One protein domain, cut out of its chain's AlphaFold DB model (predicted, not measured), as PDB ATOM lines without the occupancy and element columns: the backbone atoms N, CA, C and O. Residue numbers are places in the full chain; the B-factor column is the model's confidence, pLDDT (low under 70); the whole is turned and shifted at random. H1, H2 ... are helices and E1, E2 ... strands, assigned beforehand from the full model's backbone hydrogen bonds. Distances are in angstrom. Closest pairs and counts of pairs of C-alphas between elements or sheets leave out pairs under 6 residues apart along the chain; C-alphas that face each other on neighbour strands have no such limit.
ATOM      1  N   SER A  14     164.886 125.448 141.874       90.81
ATOM      2  CA  SER A  14     166.272 125.483 141.393       90.81
ATOM      3  C   SER A  14     166.496 126.493 140.264       90.81
ATOM      4  O   SER A  14     165.640 126.688 139.396       90.81
ATOM      5  N   GLN A  15     167.700 127.059 140.211       91.25
ATOM      6  CA  GLN A  15     168.190 127.859 139.093       91.25
ATOM      7  C   GLN A  15     168.074 127.116 137.765       91.25
ATOM      8  O   GLN A  15     167.599 127.684 136.778       91.25
ATOM      9  N   TRP A  16     168.445 125.833 137.754       90.19
ATOM     10  CA  TRP A  16     168.300 124.979 136.580       90.19
ATOM     11  C   TRP A  16     166.867 124.989 136.047       90.19
ATOM     12  O   TRP A  16     166.651 125.182 134.850       90.19
ATOM     13  N   LYS A  17     165.872 124.843 136.930       86.44
ATOM     14  CA  LYS A  17     164.458 124.841 136.545       86.44
ATOM     15  C   LYS A  17     164.032 126.176 135.946       86.44
ATOM     16  O   LYS A  17     163.365 126.173 134.914       86.44
ATOM     17  N   ILE A  18     164.434 127.294 136.551       84.25
ATOM     18  CA  ILE A  18     164.138 128.635 136.023       84.25
ATOM     19  C   ILE A  18     164.727 128.795 134.616       84.25
ATOM     20  O   ILE A  18     164.019 129.172 133.683       84.25
ATOM     21  N   ASN A  19     166.001 128.445 134.436       87.06
ATOM     22  CA  ASN A  19     166.686 128.559 133.148       87.06
ATOM     23  C   ASN A  19     166.107 127.616 132.087       87.06
ATOM     24  O   ASN A  19     165.940 128.007 130.932       87.06
ATOM     25  N   ASN A  20     165.741 126.394 132.471       85.19
ATOM     26  CA  ASN A  20     165.108 125.438 131.572       85.19
ATOM     27  C   ASN A  20     163.719 125.917 131.114       85.19
ATOM     28  O   ASN A  20     163.380 125.785 129.937       85.19
ATOM     29  N   ASP A  21     162.933 126.522 132.008       78.62
ATOM     30  CA  ASP A  21     161.640 127.119 131.662       78.62
ATOM     31  C   ASP A  21     161.787 128.318 130.722       78.62
ATOM     32  O   ASP A  21     161.037 128.433 129.749       78.62
ATOM     33  N   LEU A  22     162.756 129.203 130.980       79.75
ATOM     34  CA  LEU A  22     163.069 130.324 130.091       79.75
ATOM     35  C   LEU A  22     163.461 129.817 128.702       79.75
ATOM     36  O   LEU A  22     162.918 130.286 127.700       79.75
ATOM     37  N   ASN A  23     164.324 128.804 128.638       85.31
ATOM     38  CA  ASN A  23     164.722 128.180 127.384       85.31
ATOM     39  C   ASN A  23     163.525 127.586 126.630       85.31
ATOM     40  O   ASN A  23     163.342 127.861 125.444       85.31
ATOM     41  N   TYR A  24     162.653 126.847 127.321       81.81
ATOM     42  CA  TYR A  24     161.436 126.301 126.720       81.81
ATOM     43  C   TYR A  24     160.532 127.400 126.141       81.81
ATOM     44  O   TYR A  24     160.045 127.268 125.018       81.81
ATOM     45  N   ARG A  25     160.334 128.513 126.864       75.69
ATOM     46  CA  ARG A  25     159.531 129.650 126.380       75.69
ATOM     47  C   ARG A  25     160.144 130.302 125.139       75.69
ATOM     48  O   ARG A  25     159.407 130.603 124.201       75.69
ATOM     49  N   TYR A  26     161.462 130.494 125.119       80.38
ATOM     50  CA  TYR A  26     162.180 131.113 123.998       80.38
ATOM     51  C   TYR A  26     162.215 130.231 122.746       80.38
ATOM     52  O   TYR A  26     162.210 130.751 121.632       80.38
ATOM     53  N   GLU A  27     162.193 128.910 122.911       82.75
ATOM     54  CA  GLU A  27     162.133 127.961 121.795       82.75
ATOM     55  C   GLU A  27     160.701 127.629 121.349       82.75
ATOM     56  O   GLU A  27     160.499 127.055 120.276       82.75
ATOM     57  N   HIS A  28     159.684 128.025 122.121       80.38
ATOM     58  CA  HIS A  28     158.294 127.718 121.810       80.38
ATOM     59  C   HIS A  28     157.851 128.376 120.483       80.38
ATOM     60  O   HIS A  28     157.908 129.605 120.365       80.38
ATOM     61  N   PRO A  29     157.306 127.630 119.498       79.25
ATOM     62  CA  PRO A  29     157.030 128.147 118.149       79.25
ATOM     63  C   PRO A  29     156.159 129.410 118.100       79.25
ATOM     64  O   PRO A  29     156.352 130.270 117.242       79.25
ATOM     65  N   LYS A  30     155.214 129.534 119.042       76.56
ATOM     66  CA  LYS A  30     154.309 130.690 119.157       76.56
ATOM     67  C   LYS A  30     155.032 131.986 119.543       76.56
ATOM     68  O   LYS A  30     154.603 133.054 119.119       76.56
ATOM     69  N   TRP A  31     156.087 131.899 120.351       71.31
ATOM     70  CA  TRP A  31     156.740 133.059 120.971       71.31
ATOM     71  C   TRP A  31     158.162 133.288 120.465       71.31
ATOM     72  O   TRP A  31     158.666 134.401 120.540       71.31
ATOM     73  N   LYS A  32     158.789 132.266 119.877       80.50
ATOM     74  CA  LYS A  32     160.165 132.304 119.379       80.50
ATOM     75  C   LYS A  32     160.470 133.540 118.532       80.50
ATOM     76  O   LYS A  32     161.459 134.222 118.769       80.50
ATOM     77  N   ARG A  33     159.590 133.881 117.580       77.62
ATOM     78  CA  ARG A  33     159.795 135.039 116.690       77.62
ATOM     79  C   ARG A  33     159.793 136.383 117.417       77.62
ATOM     80  O   ARG A  33     160.531 137.268 117.001       77.62
ATOM     81  N   SER A  34     158.957 136.550 118.441       74.94
ATOM     82  CA  SER A  34     158.882 137.803 119.198       74.94
ATOM     83  C   SER A  34     159.969 137.883 120.268       74.94
ATOM     84  O   SER A  34     160.531 138.948 120.464       74.94
ATOM     85  N   LEU A  35     160.307 136.763 120.915       75.50
ATOM     86  CA  LEU A  35     161.275 136.731 122.015       75.50
ATOM     87  C   LEU A  35     162.736 136.747 121.552       75.50
ATOM     88  O   LEU A  35     163.585 137.300 122.245       75.50
ATOM     89  N   GLN A  36     163.048 136.148 120.398       86.25
ATOM     90  CA  GLN A  36     164.426 136.084 119.895       86.25
ATOM     91  C   GLN A  36     164.833 137.319 119.088       86.25
ATOM     92  O   GLN A  36     166.018 137.503 118.834       86.25
ATOM     93  N   ARG A  37     163.895 138.173 118.664       84.44
ATOM     94  CA  ARG A  37     164.240 139.380 117.909       84.44
ATOM     95  C   ARG A  37     164.505 140.538 118.866       84.44
ATOM     96  O   ARG A  37     163.612 140.962 119.587       84.44
ATOM     97  N   PHE A  38     165.713 141.082 118.809       83.44
ATOM     98  CA  PHE A  38     166.096 142.308 119.496       83.44
ATOM     99  C   PHE A  38     166.217 143.443 118.483       83.44
ATOM    100  O   PHE A  38     166.874 143.289 117.452       83.44
ATOM    101  N   SER A  39     165.608 144.583 118.791       85.19
ATOM    102  CA  SER A  39     165.783 145.824 118.045       85.19
ATOM    103  C   SER A  39     165.634 146.977 119.019       85.19
ATOM    104  O   SER A  39     164.597 147.091 119.661       85.19
ATOM    105  N   ALA A  40     166.647 147.826 119.128       83.12
ATOM    106  CA  ALA A  40     166.586 149.020 119.955       83.12
ATOM    107  C   ALA A  40     167.098 150.224 119.164       83.12
ATOM    108  O   ALA A  40     168.107 150.139 118.459       83.12
ATOM    109  N   HIS A  41     166.394 151.345 119.309       80.94
ATOM    110  CA  HIS A  41     166.746 152.636 118.731       80.94
ATOM    111  C   HIS A  41     166.597 153.709 119.810       80.94
ATOM    112  O   HIS A  41     165.514 153.835 120.386       80.94
ATOM    113  N   PRO A  42     167.630 154.509 120.110       68.56
ATOM    114  CA  PRO A  42     167.467 155.628 121.009       68.56
ATOM    115  C   PRO A  42     166.660 156.701 120.271       68.56
ATOM    116  O   PRO A  42     166.854 156.942 119.084       68.56
ATOM    117  N   THR A  43     165.752 157.365 120.980       59.88
ATOM    118  CA  THR A  43     164.763 158.324 120.449       59.88
ATOM    119  C   THR A  43     165.341 159.565 119.750       59.88
ATOM    120  O   THR A  43     164.586 160.382 119.229       59.88
ATOM    121  N   GLU A  44     166.662 159.725 119.713       62.78
ATOM    122  CA  GLU A  44     167.344 160.792 118.985       62.78
ATOM    123  C   GLU A  44     167.808 160.256 117.624       62.78
ATOM    124  O   GLU A  44     168.715 159.426 117.555       62.78
ATOM    125  N   ASP A  45     167.195 160.770 116.555       53.62
ATOM    126  CA  ASP A  45     167.154 160.304 115.150       53.62
ATOM    127  C   ASP A  45     168.499 160.028 114.423       53.62
ATOM    128  O   ASP A  45     168.530 159.785 113.218       53.62
ATOM    129  N   LYS A  46     169.643 160.078 115.114       60.47
ATOM    130  CA  LYS A  46     170.986 159.815 114.556       60.47
ATOM    131  C   LYS A  46     171.908 158.992 115.466       60.47
ATOM    132  O   LYS A  46     173.104 158.909 115.205       60.47
ATOM    133  N   SER A  47     171.388 158.407 116.544       63.88
ATOM    134  CA  SER A  47     172.209 157.811 117.614       63.88
ATOM    135  C   SER A  47     172.577 156.329 117.425       63.88
ATOM    136  O   SER A  47     173.311 155.779 118.246       63.88
ATOM    137  N   GLY A  48     172.168 155.723 116.306       75.94
ATOM    138  CA  GLY A  48     172.543 154.367 115.904       75.94
ATOM    139  C   GLY A  48     171.413 153.346 116.024       75.94
ATOM    140  O   GLY A  48     170.260 153.690 116.285       75.94
ATOM    141  N   LEU A  49     171.747 152.080 115.802       87.50
ATOM    142  CA  LEU A  49     170.819 150.953 115.766       87.50
ATOM    143  C   LEU A  49     171.485 149.732 116.392       87.50
ATOM    144  O   LEU A  49     172.627 149.418 116.076       87.50
ATOM    145  N   MET A  50     170.756 149.011 117.235       88.94
ATOM    146  CA  MET A  50     171.191 147.711 117.718       88.94
ATOM    147  C   MET A  50     170.146 146.664 117.344       88.94
ATOM    148  O   MET A  50     169.027 146.700 117.853       88.94
ATOM    149  N   GLU A  51     170.507 145.745 116.449       91.88
ATOM    150  CA  GLU A  51     169.662 144.615 116.052       91.88
ATOM    151  C   GLU A  51     170.367 143.306 116.360       91.88
ATOM    152  O   GLU A  51     171.555 143.137 116.060       91.88
ATOM    153  N   ALA A  52     169.620 142.350 116.907       92.19
ATOM    154  CA  ALA A  52     170.167 141.043 117.217       92.19
ATOM    155  C   ALA A  52     169.149 139.913 117.141       92.19
ATOM    156  O   ALA A  52     167.937 140.109 117.253       92.19
ATOM    157  N   THR A  53     169.690 138.706 117.025       91.88
ATOM    158  CA  THR A  53     169.005 137.476 117.411       91.88
ATOM    159  C   THR A  53     169.501 137.060 118.790       91.88
ATOM    160  O   THR A  53     170.704 136.889 119.005       91.88
ATOM    161  N   LEU A  54     168.574 136.910 119.727       89.56
ATOM    162  CA  LEU A  54     168.823 136.490 121.097       89.56
ATOM    163  C   LEU A  54     168.665 134.978 121.219       89.56
ATOM    164  O   LEU A  54     167.735 134.395 120.660       89.56
ATOM    165  N   SER A  55     169.531 134.355 122.012       90.94
ATOM    166  CA  SER A  55     169.221 133.048 122.590       90.94
ATOM    167  C   SER A  55     168.419 133.229 123.881       90.94
ATOM    168  O   SER A  55     168.208 134.352 124.345       90.94
ATOM    169  N   ALA A  56     167.985 132.123 124.487       86.88
ATOM    170  CA  ALA A  56     167.341 132.180 125.790       86.88
ATOM    171  C   ALA A  56     168.226 132.927 126.815       86.88
ATOM    172  O   ALA A  56     169.452 132.720 126.843       86.88
ATOM    173  N   PRO A  57     167.635 133.811 127.636       85.31
ATOM    174  CA  PRO A  57     168.347 134.447 128.725       85.31
ATOM    175  C   PRO A  57     168.643 133.428 129.824       85.31
ATOM    176  O   PRO A  57     167.983 132.394 129.930       85.31
ATOM    177  N   THR A  58     169.622 133.745 130.664       88.56
ATOM    178  CA  THR A  58     169.974 132.925 131.828       88.56
ATOM    179  C   THR A  58     169.913 133.755 133.099       88.56
ATOM    180  O   THR A  58     170.253 134.936 133.094       88.56
ATOM    181  N   VAL A  59     169.498 133.133 134.192       86.88
ATOM    182  CA  VAL A  59     169.426 133.710 135.531       86.88
ATOM    183  C   VAL A  59     170.469 133.028 136.405       86.88
ATOM    184  O   VAL A  59     170.510 131.798 136.469       86.88
ATOM    185  N   GLU A  60     171.286 133.828 137.081       89.75
ATOM    186  CA  GLU A  60     172.118 133.398 138.203       89.75
ATOM    187  C   GLU A  60     171.459 133.897 139.494       89.75
ATOM    188  O   GLU A  60     171.346 135.103 139.721       89.75
ATOM    189  N   ILE A  61     170.970 132.975 140.317       87.12
ATOM    190  CA  ILE A  61     170.164 133.285 141.502       87.12
ATOM    191  C   ILE A  61     171.038 133.819 142.643       87.12
ATOM    192  O   ILE A  61     170.598 134.663 143.414       87.12
ATOM    193  N   TYR A  62     172.281 133.357 142.765       86.44
ATOM    194  CA  TYR A  62     173.133 133.745 143.882       86.44
ATOM    195  C   TYR A  62     173.978 134.986 143.587       86.44
ATOM    196  O   TYR A  62     174.923 134.953 142.794       86.44
ATOM    197  N   VAL A  63     173.690 136.065 144.317       84.38
ATOM    198  CA  VAL A  63     174.553 137.244 144.419       84.38
ATOM    199  C   VAL A  63     175.062 137.348 145.862       84.38
ATOM    200  O   VAL A  63     174.256 137.515 146.782       84.38
ATOM    201  N   PRO A  64     176.384 137.237 146.102       83.69
ATOM    202  CA  PRO A  64     176.941 137.279 147.451       83.69
ATOM    203  C   PRO A  64     176.523 138.539 148.217       83.69
ATOM    204  O   PRO A  64     176.749 139.654 147.756       83.69
ATOM    205  N   GLY A  65     175.930 138.352 149.398       82.44
ATOM    206  CA  GLY A  65     175.476 139.446 150.262       82.44
ATOM    207  C   GLY A  65     174.164 140.116 149.838       82.44
ATOM    208  O   GLY A  65     173.678 140.978 150.565       82.44
ATOM    209  N   GLU A  66     173.557 139.709 148.720       86.31
ATOM    210  CA  GLU A  66     172.355 140.339 148.172       86.31
ATOM    211  C   GLU A  66     171.224 139.316 147.926       86.31
ATOM    212  O   GLU A  66     170.885 139.016 146.782       86.31
ATOM    213  N   PRO A  67     170.576 138.800 148.991       85.00
ATOM    214  CA  PRO A  67     169.595 137.705 148.917       85.00
ATOM    215  C   PRO A  67     168.275 138.064 148.211       85.00
ATOM    216  O   PRO A  67     167.370 137.243 148.130       85.00
ATOM    217  N   GLN A  68     168.121 139.305 147.752       82.81
ATOM    218  CA  GLN A  68     166.937 139.807 147.043       82.81
ATOM    219  C   GLN A  68     167.238 140.122 145.574       82.81
ATOM    220  O   GLN A  68     166.382 140.641 144.863       82.81
ATOM    221  N   LYS A  69     168.464 139.852 145.119       84.38
ATOM    222  CA  LYS A  69     168.909 140.143 143.761       84.38
ATOM    223  C   LYS A  69     169.348 138.870 143.055       84.38
ATOM    224  O   LYS A  69     169.803 137.915 143.679       84.38
ATOM    225  N   ALA A  70     169.220 138.894 141.738       86.31
ATOM    226  CA  ALA A  70     169.715 137.874 140.829       86.31
ATOM    227  C   ALA A  70     170.401 138.553 139.641       86.31
ATOM    228  O   ALA A  70     170.123 139.714 139.329       86.31
ATOM    229  N   ILE A  71     171.284 137.834 138.955       86.50
ATOM    230  CA  ILE A  71     171.886 138.321 137.714       86.50
ATOM    231  C   ILE A  71     171.097 137.753 136.550       86.50
ATOM    232  O   ILE A  71     171.051 136.545 136.331       86.50
ATOM    233  N   PHE A  72     170.494 138.642 135.779       85.62
ATOM    234  CA  PHE A  72     169.870 138.315 134.512       85.62
ATOM    235  C   PHE A  72     170.875 138.526 133.384       85.62
ATOM    236  O   PHE A  72     171.493 139.585 133.283       85.62
ATOM    237  N   ARG A  73     171.043 137.529 132.520       88.25
ATOM    238  CA  ARG A  73     171.924 137.612 131.357       88.25
ATOM    239  C   ARG A  73     171.133 137.574 130.073       88.25
ATOM    240  O   ARG A  73     170.410 136.613 129.804       88.25
ATOM    241  N   LEU A  74     171.351 138.590 129.252       87.31
ATOM    242  CA  LEU A  74     170.856 138.640 127.890       87.31
ATOM    243  C   LEU A  74     171.943 138.146 126.938       87.31
ATOM    244  O   LEU A  74     173.038 138.707 126.895       87.31
ATOM    245  N   ASN A  75     171.632 137.100 126.178       91.88
ATOM    246  CA  ASN A  75     172.602 136.369 125.373       91.88
ATOM    247  C   ASN A  75     172.364 136.621 123.879       91.88
ATOM    248  O   ASN A  75     171.273 136.383 123.360       91.88
ATOM    249  N   PHE A  76     173.399 137.092 123.187       92.44
ATOM    250  CA  PHE A  76     173.346 137.505 121.788       92.44
ATOM    251  C   PHE A  76     173.958 136.427 120.892       92.44
ATOM    252  O   PHE A  76     175.165 136.170 120.922       92.44
ATOM    253  N   GLN A  77     173.120 135.803 120.063       92.44
ATOM    254  CA  GLN A  77     173.553 134.780 119.115       92.44
ATOM    255  C   GLN A  77     174.233 135.405 117.894       92.44
ATOM    256  O   GLN A  77     175.284 134.930 117.463       92.44
ATOM    257  N   ASP A  78     173.638 136.461 117.340       93.88
ATOM    258  CA  ASP A  78     174.173 137.215 116.206       93.88
ATOM    259  C   ASP A  78     173.559 138.619 116.154       93.88
ATOM    260  O   ASP A  78     172.488 138.843 116.716       93.88
ATOM    261  N   GLY A  79     174.210 139.559 115.472       93.56
ATOM    262  CA  GLY A  79     173.697 140.915 115.311       93.56
ATOM    263  C   GLY A  79     174.773 141.977 115.146       93.56
ATOM    264  O   GLY A  79     175.970 141.688 115.021       93.56
ATOM    265  N   HIS A  80     174.338 143.232 115.212       92.94
ATOM    266  CA  HIS A  80     175.220 144.388 115.158       92.94
ATOM    267  C   HIS A  80     174.760 145.521 116.078       92.94
ATOM    268  O   HIS A  80     173.575 145.680 116.367       92.94
ATOM    269  N   PHE A  81     175.736 146.303 116.527       91.12
ATOM    270  CA  PHE A  81     175.578 147.507 117.325       91.12
ATOM    271  C   PHE A  81     176.225 148.670 116.577       91.12
ATOM    272  O   PHE A  81     177.451 148.745 116.461       91.12
ATOM    273  N   ASP A  82     175.382 149.552 116.057       89.44
ATOM    274  CA  ASP A  82     175.779 150.788 115.409       89.44
ATOM    275  C   ASP A  82     175.762 151.923 116.432       89.44
ATOM    276  O   ASP A  82     174.732 152.187 117.052       89.44
ATOM    277  N   TYR A  83     176.885 152.617 116.592       83.81
ATOM    278  CA  TYR A  83     177.020 153.742 117.516       83.81
ATOM    279  C   TYR A  83     177.722 154.920 116.847       83.81
ATOM    280  O   TYR A  83     178.538 154.753 115.938       83.81
ATOM    281  N   SER A  84     177.409 156.134 117.298       81.12
ATOM    282  CA  SER A  84     178.065 157.338 116.788       81.12
ATOM    283  C   SER A  84     179.402 157.584 117.490       81.12
ATOM    284  O   SER A  84     179.487 157.567 118.720       81.12
ATOM    285  N   GLN A  85     180.445 157.853 116.709       76.94
ATOM    286  CA  GLN A  85     181.732 158.352 117.177       76.94
ATOM    287  C   GLN A  85     182.088 159.601 116.359       76.94
ATOM    288  O   GLN A  85     182.547 159.513 115.217       76.94
ATOM    289  N   GLY A  86     181.828 160.779 116.938       77.94
ATOM    290  CA  GLY A  86     181.872 162.051 116.210       77.94
ATOM    291  C   GLY A  86     180.734 162.141 115.189       77.94
ATOM    292  O   GLY A  86     179.581 161.912 115.538       77.94
ATOM    293  N   ASP A  87     181.070 162.427 113.931       78.62
ATOM    294  CA  ASP A  87     180.113 162.474 112.812       78.62
ATOM    295  C   ASP A  87     179.992 161.135 112.059       78.62
ATOM    296  O   ASP A  87     179.333 161.053 111.021       78.62
ATOM    297  N   THR A  88     180.648 160.072 112.546       80.75
ATOM    298  CA  THR A  88     180.674 158.766 111.873       80.75
ATOM    299  C   THR A  88     179.911 157.704 112.648       80.75
ATOM    300  O   THR A  88     180.067 157.572 113.861       80.75
ATOM    301  N   LEU A  89     179.117 156.912 111.925       85.38
ATOM    302  CA  LEU A  89     178.484 155.710 112.452       85.38
ATOM    303  C   LEU A  89     179.484 154.551 112.376       85.38
ATOM    304  O   LEU A  89     179.967 154.210 111.297       85.38
ATOM    305  N   GLN A  90     179.797 153.959 113.520       86.38
ATOM    306  CA  GLN A  90     180.638 152.774 113.632       86.38
ATOM    307  C   GLN A  90     179.752 151.557 113.869       86.38
ATOM    308  O   GLN A  90     178.781 151.652 114.613       86.38
ATOM    309  N   ARG A  91     180.101 150.419 113.263       90.50
ATOM    310  CA  ARG A  91     179.373 149.152 113.404       90.50
ATOM    311  C   ARG A  91     180.237 148.119 114.104       90.50
ATOM    312  O   ARG A  91     181.336 147.817 113.643       90.50
ATOM    313  N   LEU A  92     179.709 147.526 115.168       90.56
ATOM    314  CA  LEU A  92     180.353 146.455 115.918       90.56
ATOM    315  C   LEU A  92     179.508 145.182 115.844       90.56
ATOM    316  O   LEU A  92     178.289 145.233 115.988       90.56
ATOM    317  N   SER A  93     180.142 144.031 115.620       93.00
ATOM    318  CA  SER A  93     179.443 142.751 115.756       93.00
ATOM    319  C   SER A  93     179.219 142.447 117.236       93.00
ATOM    320  O   SER A  93     180.142 142.573 118.037       93.00
ATOM    321  N   ILE A  94     178.007 142.011 117.575       92.88
ATOM    322  CA  ILE A  94     177.622 141.615 118.943       92.88
ATOM    323  C   ILE A  94     177.469 140.099 119.089       92.88
ATOM    324  O   ILE A  94     176.903 139.596 120.058       92.88
ATOM    325  N   LYS A  95     177.968 139.345 118.106       93.69
ATOM    326  CA  LYS A  95     177.959 137.888 118.139       93.69
ATOM    327  C   LYS A  95     178.740 137.381 119.352       93.69
ATOM    328  O   LYS A  95     179.914 137.711 119.524       93.69
ATOM    329  N   GLY A  96     178.093 136.547 120.164       88.69
ATOM    330  CA  GLY A  96     178.687 135.993 121.379       88.69
ATOM    331  C   GLY A  96     178.735 136.973 122.552       88.69
ATOM    332  O   GLY A  96     179.436 136.704 123.526       88.69
ATOM    333  N   TRP A  97     178.025 138.104 122.476       94.00
ATOM    334  CA  TRP A  97     177.866 138.982 123.630       94.00
ATOM    335  C   TRP A  97     176.932 138.355 124.674       94.00
ATOM    336  O   TRP A  97     175.935 137.716 124.338       94.00
ATOM    337  N   SER A  98     177.237 138.576 125.949       92.75
ATOM    338  CA  SER A  98     176.355 138.262 127.077       92.75
ATOM    339  C   SER A  98     176.364 139.444 128.034       92.75
ATOM    340  O   SER A  98     177.404 139.764 128.611       92.75
ATOM    341  N   LEU A  99     175.231 140.129 128.163       89.06
ATOM    342  CA  LEU A  99     175.111 141.333 128.987       89.06
ATOM    343  C   LEU A  99     174.483 140.955 130.322       89.06
ATOM    344  O   LEU A  99     173.406 140.363 130.343       89.06
ATOM    345  N   ALA A 100     175.182 141.266 131.409       88.06
ATOM    346  CA  ALA A 100     174.780 140.943 132.769       88.06
ATOM    347  C   ALA A 100     174.089 142.133 133.432       88.06
ATOM    348  O   ALA A 100     174.568 143.268 133.387       88.06
ATOM    349  N   PHE A 101     172.977 141.841 134.086       83.19
ATOM    350  CA  PHE A 101     172.102 142.817 134.701       83.19
ATOM    351  C   PHE A 101     171.801 142.385 136.122       83.19
ATOM    352  O   PHE A 101     171.235 141.312 136.335       83.19
ATOM    353  N   LEU A 102     172.176 143.210 137.093       82.44
ATOM    354  CA  LEU A 102     171.802 142.973 138.476       82.44
ATOM    355  C   LEU A 102     170.354 143.420 138.679       82.44
ATOM    356  O   LEU A 102     170.058 144.613 138.624       82.44
ATOM    357  N   ALA A 103     169.461 142.459 138.886       77.56
ATOM    358  CA  ALA A 103     168.030 142.688 138.974       77.56
ATOM    359  C   ALA A 103     167.506 142.403 140.378       77.56
ATOM    360  O   ALA A 103     167.862 141.400 140.999       77.56
ATOM    361  N   MET A 104     166.619 143.274 140.855       77.19
ATOM    362  CA  MET A 104     165.873 143.040 142.086       77.19
ATOM    363  C   MET A 104     164.749 142.037 141.821       77.19
ATOM    364  O   MET A 104     164.032 142.137 140.822       77.19
ATOM    365  N   LEU A 105     164.577 141.090 142.734       75.88
ATOM    366  CA  LEU A 105     163.433 140.194 142.763       75.88
ATOM    367  C   LEU A 105     162.345 140.870 143.589       75.88
ATOM    368  O   LEU A 105     162.467 141.005 144.804       75.88
ATOM    369  N   SER A 106     161.285 141.327 142.931       65.25
ATOM    370  CA  SER A 106     160.165 141.975 143.606       65.25
ATOM    371  C   SER A 106     158.843 141.302 143.225       65.25
ATOM    372  O   SER A 106     158.583 141.045 142.044       65.25
ATOM    373  N   PRO A 107     157.984 140.983 144.211       65.25
ATOM    374  CA  PRO A 107     156.634 140.534 143.924       65.25
ATOM    375  C   PRO A 107     155.808 141.730 143.438       65.25
ATOM    376  O   PRO A 107     155.598 142.696 144.173       65.25
ATOM    377  N   SER A 108     155.310 141.662 142.204       61.06
ATOM    378  CA  SER A 108     154.324 142.618 141.698       61.06
ATOM    379  C   SER A 108     152.937 141.998 141.799       61.06
ATOM    380  O   SER A 108     152.658 140.981 141.155       61.06
ATOM    381  N   LYS A 109     152.058 142.596 142.612       60.19
ATOM    382  CA  LYS A 109     150.656 142.164 142.714       60.19
ATOM    383  C   LYS A 109     149.972 142.333 141.365       60.19
ATOM    384  O   LYS A 109     150.084 143.386 140.740       60.19
ATOM    385  N   ILE A 110     149.229 141.318 140.951       56.00
ATOM    386  CA  ILE A 110     148.474 141.347 139.708       56.00
ATOM    387  C   ILE A 110     146.992 141.361 140.057       56.00
ATOM    388  O   ILE A 110     146.518 140.534 140.833       56.00
ATOM    389  N   THR A 111     146.256 142.303 139.483       54.16
ATOM    390  CA  THR A 111     144.802 142.389 139.642       54.16
ATOM    391  C   THR A 111     144.052 141.348 138.803       54.16
ATOM    392  O   THR A 111     142.978 140.928 139.211       54.16
ATOM    393  N   GLU A 112     144.616 140.891 137.677       58.34
ATOM    394  CA  GLU A 112     144.034 139.872 136.783       58.34
ATOM    395  C   GLU A 112     145.128 138.993 136.159       58.34
ATOM    396  O   GLU A 112     146.172 139.512 135.784       58.34
ATOM    397  N   VAL A 113     144.909 137.680 135.988       59.09
ATOM    398  CA  VAL A 113     145.902 136.785 135.352       59.09
ATOM    399  C   VAL A 113     146.078 137.164 133.871       59.09
ATOM    400  O   VAL A 113     145.154 136.938 133.077       59.09
ATOM    401  N   PRO A 114     147.240 137.704 133.448       58.09
ATOM    402  CA  PRO A 114     147.387 138.182 132.085       58.09
ATOM    403  C   PRO A 114     147.378 137.020 131.089       58.09
ATOM    404  O   PRO A 114     147.780 135.889 131.379       58.09
ATOM    405  N   SER A 115     146.879 137.298 129.887       60.75
ATOM    406  CA  SER A 115     146.602 136.295 128.850       60.75
ATOM    407  C   SER A 115     147.841 135.510 128.399       60.75
ATOM    408  O   SER A 115     147.719 134.374 127.938       60.75
ATOM    409  N   ASN A 116     149.034 136.083 128.566       54.00
ATOM    410  CA  ASN A 116     150.325 135.448 128.304       54.00
ATOM    411  C   ASN A 116     150.730 134.409 129.370       54.00
ATOM    412  O   ASN A 116     151.487 133.497 129.042       54.00
ATOM    413  N   LEU A 117     150.212 134.499 130.602       56.25
ATOM    414  CA  LEU A 117     150.458 133.528 131.677       56.25
ATOM    415  C   LEU A 117     149.450 132.379 131.713       56.25
ATOM    416  O   LEU A 117     149.799 131.297 132.182       56.25
ATOM    417  N   ARG A 118     148.235 132.573 131.184       62.78
ATOM    418  CA  ARG A 118     147.190 131.530 131.142       62.78
ATOM    419  C   ARG A 118     147.659 130.169 130.589       62.78
ATOM    420  O   ARG A 118     147.259 129.165 131.150       62.78
ATOM    421  N   PRO A 119     148.519 130.078 129.554       56.53
ATOM    422  CA  PRO A 119     148.997 128.782 129.057       56.53
ATOM    423  C   PRO A 119     149.998 128.067 129.982       56.53
ATOM    424  O   PRO A 119     150.354 126.924 129.714       56.53
ATOM    425  N   VAL A 120     150.531 128.760 130.993       51.22
ATOM    426  CA  VAL A 120     151.628 128.290 131.859       51.22
ATOM    427  C   VAL A 120     151.133 127.987 133.277       51.22
ATOM    428  O   VAL A 120     151.747 127.192 133.990       51.22
ATOM    429  N   VAL A 121     150.025 128.606 133.684       55.78
ATOM    430  CA  VAL A 121     149.351 128.346 134.956       55.78
ATOM    431  C   VAL A 121     148.322 127.226 134.744       55.78
ATOM    432  O   VAL A 121     147.549 127.313 133.794       55.78
ATOM    433  N   PRO A 122     148.299 126.175 135.582       56.25
ATOM    434  CA  PRO A 122     147.281 125.127 135.505       56.25
ATOM    435  C   PRO A 122     145.841 125.678 135.552       56.25
ATOM    436  O   PRO A 122     145.553 126.609 136.306       56.25
ATOM    437  N   ASP A 123     144.932 125.107 134.754       60.75
ATOM    438  CA  ASP A 123     143.548 125.596 134.607       60.75
ATOM    439  C   ASP A 123     142.759 125.592 135.929       60.75
ATOM    440  O   ASP A 123     141.909 126.450 136.152       60.75
ATOM    441  N   ASP A 124     143.051 124.655 136.831       52.94
ATOM    442  CA  ASP A 124     142.476 124.565 138.175       52.94
ATOM    443  C   ASP A 124     142.923 125.723 139.081       52.94
ATOM    444  O   ASP A 124     142.109 126.289 139.814       52.94
ATOM    445  N   VAL A 125     144.184 126.149 138.973       55.66
ATOM    446  CA  VAL A 125     144.700 127.338 139.667       55.66
ATOM    447  C   VAL A 125     144.033 128.603 139.124       55.66
ATOM    448  O   VAL A 125     143.582 129.440 139.906       55.66
ATOM    449  N   ILE A 126     143.899 128.726 137.799       61.28
ATOM    450  CA  ILE A 126     143.189 129.849 137.162       61.28
ATOM    451  C   ILE A 126     141.728 129.885 137.627       61.28
ATOM    452  O   ILE A 126     141.246 130.938 138.041       61.28
ATOM    453  N   HIS A 127     141.043 128.739 137.628       60.31
ATOM    454  CA  HIS A 127     139.653 128.634 138.066       60.31
ATOM    455  C   HIS A 127     139.469 129.072 139.527       60.31
ATOM    456  O   HIS A 127     138.533 129.812 139.829       60.31
ATOM    457  N   ASN A 128     140.372 128.670 140.426       54.25
ATOM    458  CA  ASN A 128     140.322 129.048 141.842       54.25
ATOM    459  C   ASN A 128     140.610 130.544 142.071       54.25
ATOM    460  O   ASN A 128     139.990 131.162 142.938       54.25
ATOM    461  N   ILE A 129     141.504 131.143 141.276       55.81
ATOM    462  CA  ILE A 129     141.790 132.587 141.310       55.81
ATOM    463  C   ILE A 129     140.574 133.392 140.823       55.81
ATOM    464  O   ILE A 129     140.134 134.323 141.498       55.81
ATOM    465  N   GLU A 130     140.008 133.025 139.668       59.22
ATOM    466  CA  GLU A 130     138.953 133.798 138.997       59.22
ATOM    467  C   GLU A 130     137.578 133.668 139.671       59.22
ATOM    468  O   GLU A 130     136.804 134.624 139.681       59.22
ATOM    469  N   LYS A 131     137.248 132.506 140.253       51.25
ATOM    470  CA  LYS A 131     135.900 132.234 140.779       51.25
ATOM    471  C   LYS A 131     135.578 132.972 142.078       51.25
ATOM    472  O   LYS A 131     134.404 133.206 142.354       51.25
ATOM    473  N   ALA A 132     136.584 133.300 142.886       45.31
ATOM    474  CA  ALA A 132     136.342 133.649 144.284       45.31
ATOM    475  C   ALA A 132     136.967 134.978 144.743       45.31
ATOM    476  O   ALA A 132     136.741 135.367 145.886       45.31
ATOM    477  N   GLY A 133     137.791 135.657 143.927       47.16
ATOM    478  CA  GLY A 133     138.557 136.839 144.381       47.16
ATOM    479  C   GLY A 133     139.399 136.573 145.643       47.16
ATOM    480  O   GLY A 133     139.800 137.488 146.356       47.16
ATOM    481  N   SER A 134     139.595 135.291 145.942       48.72
ATOM    482  CA  SER A 134     140.027 134.758 147.229       48.72
ATOM    483  C   SER A 134     141.530 134.543 147.261       48.72
ATOM    484  O   SER A 134     142.173 134.723 148.291       48.72
ATOM    485  N   TYR A 135     142.092 134.244 146.093       52.84
ATOM    486  CA  TYR A 135     143.518 134.157 145.856       52.84
ATOM    487  C   TYR A 135     143.971 135.389 145.071       52.84
ATOM    488  O   TYR A 135     143.389 135.766 144.056       52.84
ATOM    489  N   SER A 136     145.039 136.005 145.549       51.16
ATOM    490  CA  SER A 136     145.818 137.035 144.876       51.16
ATOM    491  C   SER A 136     147.040 136.379 144.238       51.16
ATOM    492  O   SER A 136     147.779 135.645 144.893       51.16
ATOM    493  N   LEU A 137     147.252 136.626 142.948       53.84
ATOM    494  CA  LEU A 137     148.450 136.196 142.238       53.84
ATOM    495  C   LEU A 137     149.436 137.367 142.234       53.84
ATOM    496  O   LEU A 137     149.100 138.460 141.779       53.84
ATOM    497  N   SER A 138     150.648 137.153 142.734       52.97
ATOM    498  CA  SER A 138     151.758 138.082 142.513       52.97
ATOM    499  C   SER A 138     152.727 137.442 141.533       52.97
ATOM    500  O   SER A 138     153.109 136.283 141.677       52.97
ATOM    501  N   GLN A 139     153.116 138.172 140.501       52.97
ATOM    502  CA  GLN A 139     154.193 137.731 139.628       52.97
ATOM    503  C   GLN A 139     155.514 137.969 140.353       52.97
ATOM    504  O   GLN A 139     155.730 139.049 140.906       52.97
ATOM    505  N   ILE A 140     156.412 136.988 140.298       55.50
ATOM    506  CA  ILE A 140     157.828 137.260 140.514       55.50
ATOM    507  C   ILE A 140     158.389 137.688 139.179       55.50
ATOM    508  O   ILE A 140     158.519 136.899 138.236       55.50
ATOM    509  N   VAL A 141     158.687 138.972 139.124       56.59
ATOM    510  CA  VAL A 141     159.223 139.635 137.957       56.59
ATOM    511  C   VAL A 141     160.689 139.924 138.254       56.59
ATOM    512  O   VAL A 141     161.029 140.361 139.352       56.59
ATOM    513  N   ILE A 142     161.566 139.689 137.282       56.31
ATOM    514  CA  ILE A 142     162.796 140.481 137.217       56.31
ATOM    515  C   ILE A 142     162.316 141.875 136.841       56.31
ATOM    516  O   ILE A 142     161.970 142.105 135.680       56.31
ATOM    517  N   ASP A 143     162.180 142.767 137.819       51.16
ATOM    518  CA  ASP A 143     161.719 144.126 137.553       51.16
ATOM    519  C   ASP A 143     162.781 144.856 136.729       51.16
ATOM    520  O   ASP A 143     163.783 145.330 137.245       51.16
ATOM    521  N   LEU A 144     162.570 144.909 135.416       51.78
ATOM    522  CA  LEU A 144     163.434 145.610 134.469       51.78
ATOM    523  C   LEU A 144     162.961 147.060 134.236       51.78
ATOM    524  O   LEU A 144     163.564 147.777 133.439       51.78
ATOM    525  N   GLY A 145     161.851 147.475 134.868       40.09
ATOM    526  CA  GLY A 145     161.097 148.689 134.536       40.09
ATOM    527  C   GLY A 145     161.304 149.871 135.487       40.09
ATOM    528  O   GLY A 145     161.014 151.012 135.114       40.09
ATOM    529  N   THR A 146     161.819 149.658 136.698       46.34
ATOM    530  CA  THR A 146     162.112 150.752 137.633       46.34
ATOM    531  C   THR A 146     163.445 151.437 137.301       46.34
ATOM    532  O   THR A 146     164.458 150.807 137.008       46.34
ATOM    533  N   ALA A 147     163.454 152.778 137.333       36.84
ATOM    534  CA  ALA A 147     164.522 153.639 136.801       36.84
ATOM    535  C   ALA A 147     165.920 153.483 137.452       36.84
ATOM    536  O   ALA A 147     166.862 154.123 136.988       36.84
ATOM    537  N   ASN A 148     166.047 152.626 138.472       42.97
ATOM    538  CA  ASN A 148     167.280 152.286 139.189       42.97
ATOM    539  C   ASN A 148     167.714 150.804 139.027       42.97
ATOM    540  O   ASN A 148     168.703 150.420 139.638       42.97
ATOM    541  N   VAL A 149     166.993 149.951 138.278       44.78
ATOM    542  CA  VAL A 149     167.000 148.477 138.506       44.78
ATOM    543  C   VAL A 149     167.673 147.644 137.416       44.78
ATOM    544  O   VAL A 149     167.458 146.450 137.291       44.78
ATOM    545  N   VAL A 150     168.620 148.227 136.696       53.03
ATOM    546  CA  VAL A 150     169.634 147.417 136.028       53.03
ATOM    547  C   VAL A 150     170.965 148.133 136.179       53.03
ATOM    548  O   VAL A 150     171.359 148.937 135.335       53.03
ATOM    549  N   GLU A 151     171.656 147.876 137.289       65.25
ATOM    550  CA  GLU A 151     173.093 148.135 137.328       65.25
ATOM    551  C   GLU A 151     173.709 147.195 136.291       65.25
ATOM    552  O   GLU A 151     173.805 145.982 136.496       65.25
ATOM    553  N   PHE A 152     174.006 147.749 135.115       76.56
ATOM    554  CA  PHE A 152     174.699 147.035 134.057       76.56
ATOM    555  C   PHE A 152     176.040 146.570 134.624       76.56
ATOM    556  O   PHE A 152     176.927 147.382 134.893       76.56
ATOM    557  N   ASP A 153     176.205 145.264 134.808       80.62
ATOM    558  CA  ASP A 153     177.431 144.720 135.367       80.62
ATOM    559  C   ASP A 153     178.409 144.433 134.225       80.62
ATOM    560  O   ASP A 153     178.495 143.325 133.685       80.62
ATOM    561  N   PHE A 154     179.169 145.460 133.832       80.44
ATOM    562  CA  PHE A 154     180.217 145.310 132.821       80.44
ATOM    563  C   PHE A 154     181.289 144.300 133.235       80.44
ATOM    564  O   PHE A 154     181.893 143.692 132.356       80.44
ATOM    565  N   SER A 155     181.530 144.111 134.537       82.38
ATOM    566  CA  SER A 155     182.569 143.197 135.025       82.38
ATOM    567  C   SER A 155     182.198 141.733 134.800       82.38
ATOM    568  O   SER A 155     183.072 140.900 134.560       82.38
ATOM    569  N   ARG A 156     180.896 141.431 134.812       84.81
ATOM    570  CA  ARG A 156     180.346 140.101 134.533       84.81
ATOM    571  C   ARG A 156     179.845 139.939 133.102       84.81
ATOM    572  O   ARG A 156     179.455 138.830 132.732       84.81
ATOM    573  N   SER A 157     179.828 141.002 132.304       87.88
ATOM    574  CA  SER A 157     179.404 140.966 130.904       87.88
ATOM    575  C   SER A 157     180.534 140.506 129.982       87.88
ATOM    576  O   SER A 157     181.692 140.878 130.147       87.88
ATOM    577  N   VAL A 158     180.185 139.745 128.950       90.75
ATOM    578  CA  VAL A 158     181.095 139.337 127.877       90.75
ATOM    579  C   VAL A 158     180.785 140.200 126.661       90.75
ATOM    580  O   VAL A 158     179.746 140.031 126.032       90.75
ATOM    581  N   THR A 159     181.665 141.153 126.343       89.12
ATOM    582  CA  THR A 159     181.473 142.109 125.233       89.12
ATOM    583  C   THR A 159     182.712 142.220 124.326       89.12
ATOM    584  O   THR A 159     183.405 143.241 124.316       89.12
ATOM    585  N   PRO A 160     183.042 141.164 123.552       86.19
ATOM    586  CA  PRO A 160     184.142 141.192 122.589       86.19
ATOM    587  C   PRO A 160     184.113 142.439 121.695       86.19
ATOM    588  O   PRO A 160     183.101 142.734 121.061       86.19
ATOM    589  N   GLY A 161     185.230 143.169 121.642       81.12
ATOM    590  CA  GLY A 161     185.388 144.371 120.814       81.12
ATOM    591  C   GLY A 161     184.815 145.669 121.402       81.12
ATOM    592  O   GLY A 161     185.038 146.733 120.822       81.12
ATOM    593  N   LEU A 162     184.124 145.617 122.550       80.38
ATOM    594  CA  LEU A 162     183.622 146.817 123.231       80.38
ATOM    595  C   LEU A 162     184.703 147.520 124.068       80.38
ATOM    596  O   LEU A 162     184.687 148.744 124.150       80.38
ATOM    597  N   VAL A 163     185.627 146.757 124.664       65.75
ATOM    598  CA  VAL A 163     186.745 147.272 125.471       65.75
ATOM    599  C   VAL A 163     188.031 147.259 124.636       65.75
ATOM    600  O   VAL A 163     188.500 146.187 124.250       65.75
ATOM    601  N   ALA A 164     188.592 148.424 124.330       54.47
ATOM    602  CA  ALA A 164     189.918 148.585 123.756       54.47
ATOM    603  C   ALA A 164     190.981 148.616 124.871       54.47
ATOM    604  O   ALA A 164     190.757 149.097 125.982       54.47
ATOM    605  N   SER A 165     192.169 148.090 124.578       49.12
ATOM    606  CA  SER A 165     193.299 147.958 125.514       49.12
ATOM    607  C   SER A 165     193.877 149.287 126.045       49.12
ATOM    608  O   SER A 165     194.817 149.264 126.833       49.12
ATOM    609  N   ASP A 166     193.342 150.435 125.627       49.25
ATOM    610  CA  ASP A 166     193.869 151.786 125.852       49.25
ATOM    611  C   ASP A 166     192.928 152.721 126.648       49.25
ATOM    612  O   ASP A 166     193.264 153.884 126.867       49.25
ATOM    613  N   GLY A 167     191.787 152.229 127.150       54.12
ATOM    614  CA  GLY A 167     190.969 152.940 128.146       54.12
ATOM    615  C   GLY A 167     190.038 154.036 127.606       54.12
ATOM    616  O   GLY A 167     189.437 154.759 128.399       54.12
ATOM    617  N   ASN A 168     189.861 154.145 126.285       56.34
ATOM    618  CA  ASN A 168     189.052 155.191 125.638       56.34
ATOM    619  C   ASN A 168     187.591 154.767 125.319       56.34
ATOM    620  O   ASN A 168     186.945 155.324 124.431       56.34
ATOM    621  N   ASP A 169     187.044 153.779 126.037       67.81
ATOM    622  CA  ASP A 169     185.766 153.114 125.701       67.81
ATOM    623  C   ASP A 169     184.498 153.742 126.299       67.81
ATOM    624  O   ASP A 169     183.393 153.240 126.073       67.81
ATOM    625  N   ALA A 170     184.622 154.827 127.067       70.19
ATOM    626  CA  ALA A 170     183.488 155.445 127.759       70.19
ATOM    627  C   ALA A 170     182.297 155.794 126.829       70.19
ATOM    628  O   ALA A 170     181.167 155.475 127.203       70.19
ATOM    629  N   PRO A 171     182.494 156.332 125.604       74.25
ATOM    630  CA  PRO A 171     181.378 156.645 124.705       74.25
ATOM    631  C   PRO A 171     180.629 155.406 124.194       74.25
ATOM    632  O   PRO A 171     179.406 155.434 124.076       74.25
ATOM    633  N   LYS A 172     181.337 154.296 123.922       80.06
ATOM    634  CA  LYS A 172     180.715 153.046 123.446       80.06
ATOM    635  C   LYS A 172     179.858 152.408 124.536       80.06
ATOM    636  O   LYS A 172     178.754 151.944 124.261       80.06
ATOM    637  N   LYS A 173     180.364 152.412 125.775       80.12
ATOM    638  CA  LYS A 173     179.651 151.900 126.953       80.12
ATOM    639  C   LYS A 173     178.392 152.718 127.240       80.12
ATOM    640  O   LYS A 173     177.323 152.135 127.366       80.12
ATOM    641  N   GLN A 174     178.495 154.049 127.225       78.62
ATOM    642  CA  GLN A 174     177.345 154.945 127.405       78.62
ATOM    643  C   GLN A 174     176.284 154.772 126.314       78.62
ATOM    644  O   GLN A 174     175.087 154.785 126.603       78.62
ATOM    645  N   ALA A 175     176.706 154.596 125.057       80.75
ATOM    646  CA  ALA A 175     175.778 154.294 123.977       80.75
ATOM    647  C   ALA A 175     175.039 152.982 124.272       80.75
ATOM    648  O   ALA A 175     173.814 153.000 124.355       80.75
ATOM    649  N   LEU A 176     175.756 151.882 124.535       85.12
ATOM    650  CA  LEU A 176     175.152 150.582 124.852       85.12
ATOM    651  C   LEU A 176     174.161 150.658 126.027       85.12
ATOM    652  O   LEU A 176     173.058 150.124 125.928       85.12
ATOM    653  N   GLU A 177     174.509 151.365 127.105       81.12
ATOM    654  CA  GLU A 177     173.610 151.599 128.244       81.12
ATOM    655  C   GLU A 177     172.291 152.269 127.818       81.12
ATOM    656  O   GLU A 177     171.219 151.850 128.262       81.12
ATOM    657  N   LYS A 178     172.336 153.264 126.917       79.31
ATOM    658  CA  LYS A 178     171.136 153.943 126.390       79.31
ATOM    659  C   LYS A 178     170.237 152.975 125.611       79.31
ATOM    660  O   LYS A 178     169.031 152.966 125.848       79.31
ATOM    661  N   PHE A 179     170.806 152.138 124.737       83.06
ATOM    662  CA  PHE A 179     170.046 151.122 123.986       83.06
ATOM    663  C   PHE A 179     169.412 150.089 124.913       83.06
ATOM    664  O   PHE A 179     168.225 149.785 124.782       83.06
ATOM    665  N   MET A 180     170.185 149.576 125.873       80.75
ATOM    666  CA  MET A 180     169.676 148.587 126.816       80.75
ATOM    667  C   MET A 180     168.563 149.162 127.679       80.75
ATOM    668  O   MET A 180     167.555 148.494 127.876       80.75
ATOM    669  N   LYS A 181     168.673 150.417 128.119       76.62
ATOM    670  CA  LYS A 181     167.599 151.081 128.862       76.62
ATOM    671  C   LYS A 181     166.291 151.130 128.068       76.62
ATOM    672  O   LYS A 181     165.243 150.826 128.628       76.62
ATOM    673  N   THR A 182     166.343 151.467 126.777       76.12
ATOM    674  CA  THR A 182     165.156 151.462 125.904       76.12
ATOM    675  C   THR A 182     164.567 150.059 125.765       76.12
ATOM    676  O   THR A 182     163.372 149.876 125.974       76.12
ATOM    677  N   TYR A 183     165.401 149.054 125.494       76.06
ATOM    678  CA  TYR A 183     164.938 147.675 125.335       76.06
ATOM    679  C   TYR A 183     164.304 147.104 126.611       76.06
ATOM    680  O   TYR A 183     163.251 146.473 126.567       76.06
ATOM    681  N   LEU A 184     164.922 147.339 127.769       73.00
ATOM    682  CA  LEU A 184     164.422 146.856 129.056       73.00
ATOM    683  C   LEU A 184     163.074 147.497 129.422       73.00
ATOM    684  O   LEU A 184     162.183 146.817 129.933       73.00
ATOM    685  N   GLN A 185     162.886 148.777 129.082       70.62
ATOM    686  CA  GLN A 185     161.594 149.456 129.210       70.62
ATOM    687  C   GLN A 185     160.517 148.811 128.329       70.62
ATOM    688  O   GLN A 185     159.381 148.670 128.777       70.62
ATOM    689  N   GLU A 186     160.851 148.385 127.111       70.25
ATOM    690  CA  GLU A 186     159.918 147.670 126.231       70.25
ATOM    691  C   GLU A 186     159.588 146.275 126.775       70.25
ATOM    692  O   GLU A 186     158.414 145.954 126.950       70.25
ATOM    693  N   LEU A 187     160.600 145.491 127.167       67.19
ATOM    694  CA  LEU A 187     160.402 144.172 127.782       67.19
ATOM    695  C   LEU A 187     159.504 144.211 129.022       67.19
ATOM    696  O   LEU A 187     158.703 143.297 129.231       67.19
ATOM    697  N   SER A 188     159.632 145.257 129.844       64.31
ATOM    698  CA  SER A 188     158.821 145.416 131.054       64.31
ATOM    699  C   SER A 188     157.322 145.578 130.764       64.31
ATOM    700  O   SER A 188     156.501 145.266 131.623       64.31
ATOM    701  N   ARG A 189     156.947 146.033 129.558       65.00
ATOM    702  CA  ARG A 189     155.543 146.253 129.169       65.00
ATOM    703  C   ARG A 189     154.835 144.965 128.757       65.00
ATOM    704  O   ARG A 189     153.638 144.842 128.998       65.00
ATOM    705  N   ASP A 190     155.565 144.009 128.188       62.03
ATOM    706  CA  ASP A 190     154.979 142.804 127.581       62.03
ATOM    707  C   ASP A 190     154.940 141.585 128.530       62.03
ATOM    708  O   ASP A 190     154.444 140.508 128.179       62.03
ATOM    709  N   GLY A 191     155.448 141.734 129.762       58.72
ATOM    710  CA  GLY A 191     155.411 140.692 130.796       58.72
ATOM    711  C   GLY A 191     156.282 139.468 130.483       58.72
ATOM    712  O   GLY A 191     156.018 138.369 130.972       58.72
ATOM    713  N   HIS A 192     157.309 139.628 129.645       60.00
ATOM    714  CA  HIS A 192     158.238 138.558 129.253       60.00
ATOM    715  C   HIS A 192     159.356 138.293 130.281       60.00
ATOM    716  O   HIS A 192     160.131 137.353 130.129       60.00
ATOM    717  N   ASN A 193     159.400 139.077 131.357       62.06
ATOM    718  CA  ASN A 193     160.370 139.054 132.456       62.06
ATOM    719  C   ASN A 193     159.875 138.314 133.719       62.06
ATOM    720  O   ASN A 193     160.466 138.434 134.794       62.06
ATOM    721  N   VAL A 194     158.786 137.550 133.606       63.47
ATOM    722  CA  VAL A 194     158.207 136.781 134.717       63.47
ATOM    723  C   VAL A 194     158.995 135.487 134.945       63.47
ATOM    724  O   VAL A 194     158.945 134.570 134.118       63.47
ATOM    725  N   LEU A 195     159.663 135.379 136.095       61.66
ATOM    726  CA  LEU A 195     160.380 134.172 136.524       61.66
ATOM    727  C   LEU A 195     159.469 133.139 137.177       61.66
ATOM    728  O   LEU A 195     159.704 131.942 137.059       61.66
ATOM    729  N   GLY A 196     158.411 133.594 137.837       63.75
ATOM    730  CA  GLY A 196     157.480 132.725 138.536       63.75
ATOM    731  C   GLY A 196     156.262 133.492 139.015       63.75
ATOM    732  O   GLY A 196     156.070 134.665 138.698       63.75
ATOM    733  N   TYR A 197     155.434 132.821 139.794       65.50
ATOM    734  CA  TYR A 197     154.318 133.443 140.484       65.50
ATOM    735  C   TYR A 197     154.299 132.971 141.933       65.50
ATOM    736  O   TYR A 197     154.689 131.839 142.223       65.50
ATOM    737  N   SER A 198     153.850 133.840 142.825       69.31
ATOM    738  CA  SER A 198     153.427 133.483 144.169       69.31
ATOM    739  C   SER A 198     151.922 133.666 144.278       69.31
ATOM    740  O   SER A 198     151.332 134.546 143.645       69.31
ATOM    741  N   ILE A 199     151.291 132.822 145.077       67.38
ATOM    742  CA  ILE A 199     149.848 132.854 145.297       67.38
ATOM    743  C   ILE A 199     149.644 133.171 146.760       67.38
ATOM    744  O   ILE A 199     150.251 132.510 147.582       67.38
ATOM    745  N   SER A 200     148.828 134.168 147.087       69.38
ATOM    746  CA  SER A 200     148.511 134.521 148.471       69.38
ATOM    747  C   SER A 200     147.031 134.772 148.675       69.38
ATOM    748  O   SER A 200     146.349 135.197 147.751       69.38
ATOM    749  N   VAL A 201     146.515 134.565 149.877       68.38
ATOM    750  CA  VAL A 201     145.097 134.758 150.190       68.38
ATOM    751  C   VAL A 201     144.891 135.992 151.063       68.38
ATOM    752  O   VAL A 201     145.572 136.168 152.070       68.38
ATOM    753  N   THR A 202     143.939 136.845 150.671       63.91
ATOM    754  CA  THR A 202     143.619 138.086 151.400       63.91
ATOM    755  C   THR A 202     142.815 137.808 152.671       63.91
ATOM    756  O   THR A 202     143.065 138.437 153.695       63.91
ATOM    757  N   ASP A 203     141.875 136.859 152.608       61.09
ATOM    758  CA  ASP A 203     141.119 136.368 153.761       61.09
ATOM    759  C   ASP A 203     141.115 134.826 153.776       61.09
ATOM    760  O   ASP A 203     140.342 134.201 153.037       61.09
ATOM    761  N   PRO A 204     141.987 134.194 154.582       57.09
ATOM    762  CA  PRO A 204     142.102 132.738 154.656       57.09
ATOM    763  C   PRO A 204     140.837 132.047 155.181       57.09
ATOM    764  O   PRO A 204     140.680 130.854 154.946       57.09
ATOM    765  N   PHE A 205     139.923 132.765 155.843       55.78
ATOM    766  CA  PHE A 205     138.671 132.200 156.354       55.78
ATOM    767  C   PHE A 205     137.559 132.145 155.298       55.78
ATOM    768  O   PHE A 205     136.670 131.301 155.391       55.78
ATOM    769  N   ILE A 206     137.599 133.030 154.296       53.50
ATOM    770  CA  ILE A 206     136.589 133.108 153.224       53.50
ATOM    771  C   ILE A 206     137.038 132.332 151.984       53.50
ATOM    772  O   ILE A 206     136.207 131.780 151.264       53.50
ATOM    773  N   ALA A 207     138.349 132.277 151.739       50.53
ATOM    774  CA  ALA A 207     138.892 131.814 150.471       50.53
ATOM    775  C   ALA A 207     138.576 130.361 150.122       50.53
ATOM    776  O   ALA A 207     138.432 130.048 148.939       50.53
TER     777      ALA A 207
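This is residues 14 to 207 of the 546 residues of an uncharacterized protein of Rhizoctonia solani 123E (UniProt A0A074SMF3). A strongly twisted sheet of eight strands curls round one long helix, H4, while H1 lies on the sheet's opposite face. Strands E7 and E8, with the later part of E6, lengthen the sheet toward one end, where the small helix H3 grazes it; residues 164 to 169 stick out. The printed part has 194 residues, with four named helices and eight named strands in the order H1 H2 E1 E2 E3 E4 E5 E6 H3 E7 H4 E8, and its class is mixed. The sheet is branched at E4, and its neighbour pairs are antiparallel. The whole is compact, with a radius of gyration of the C-alphas of 19.0 A, but elongated in outline, spanning 66 by 38 by 30 A.

E4, residues 69 to 85, bends by 97 degrees at residue 78. On one side of it lie E2, residues 50 to 54, with N 53 and O 78 2.8 A apart, and E3, residues 58 to 60, with N 60 and O 71 2.8 A apart. On the other side lie E5, residues 88 to 93, with N 81 and O 92 2.8 A apart, and E6, residues 98 to 110, with N 72 and O 101 2.8 A apart. E3, E4 and E5 form a meander, each strand the antiparallel neighbour of the one before. E1, residues 37 to 40, forms a hairpin with E2, with N 38 and O 52 2.9 A apart. E6 bends by 65 degrees at residue 107 and pairs with E7, residues 135 to 142, with N 108 and O 139 2.9 A apart. E8, residues 194 to 201, lies on the other side of E7, with N 138 and O 198 2.8 A apart. These N and O pairs are within hydrogen-bond range. The sheet curls round H4, residues 170 to 190; the closest C-alphas of E1 and H4 are those of Ala 40 and Phe 179, 5.7 A apart. H1, residues 15 to 27, is on the opposite face at a height over the sheet of 7.1 A; its closest C-alphas with E3 are those of Asn 19 and Thr 58, 5.6 A apart. H2, residues 32 to 35, touches H1 only at the corner, and only just, with 3 pairs of C-alphas within 8 A; the closest, Tyr 26 and Lys 32, are 5.2 A apart. H3, residues 123 to 132, only grazes the sheet with residues 125 to 130, and is apart from H4. In H1 every O i to N i+4 pair is within hydrogen-bond range, in H3 5 of 6 and in H4 15 of 17; H2 is too short for such a pair.

E4 measures 34.7 A from first to last C-alpha, H4 31.2 A, E6 30.8 A, E7 22.1 A, E8 20.4 A and H1 18.3 A. H1 begins at C-alpha 15 (168.190, 127.859, 139.093), and E8 ends at C-alpha 201 (145.097, 134.758, 150.190).

The C-alphas farthest apart, those of Asp 87 and Phe 205, are 67.3 A apart. The printed part has no cut, and the links E6 to H3 and E7 to H4 are long. The mean pLDDT of the printed part is 73.0, and residues 42 to 47, 106 to 151, 163 to 169 and 187 to 207 are under 70.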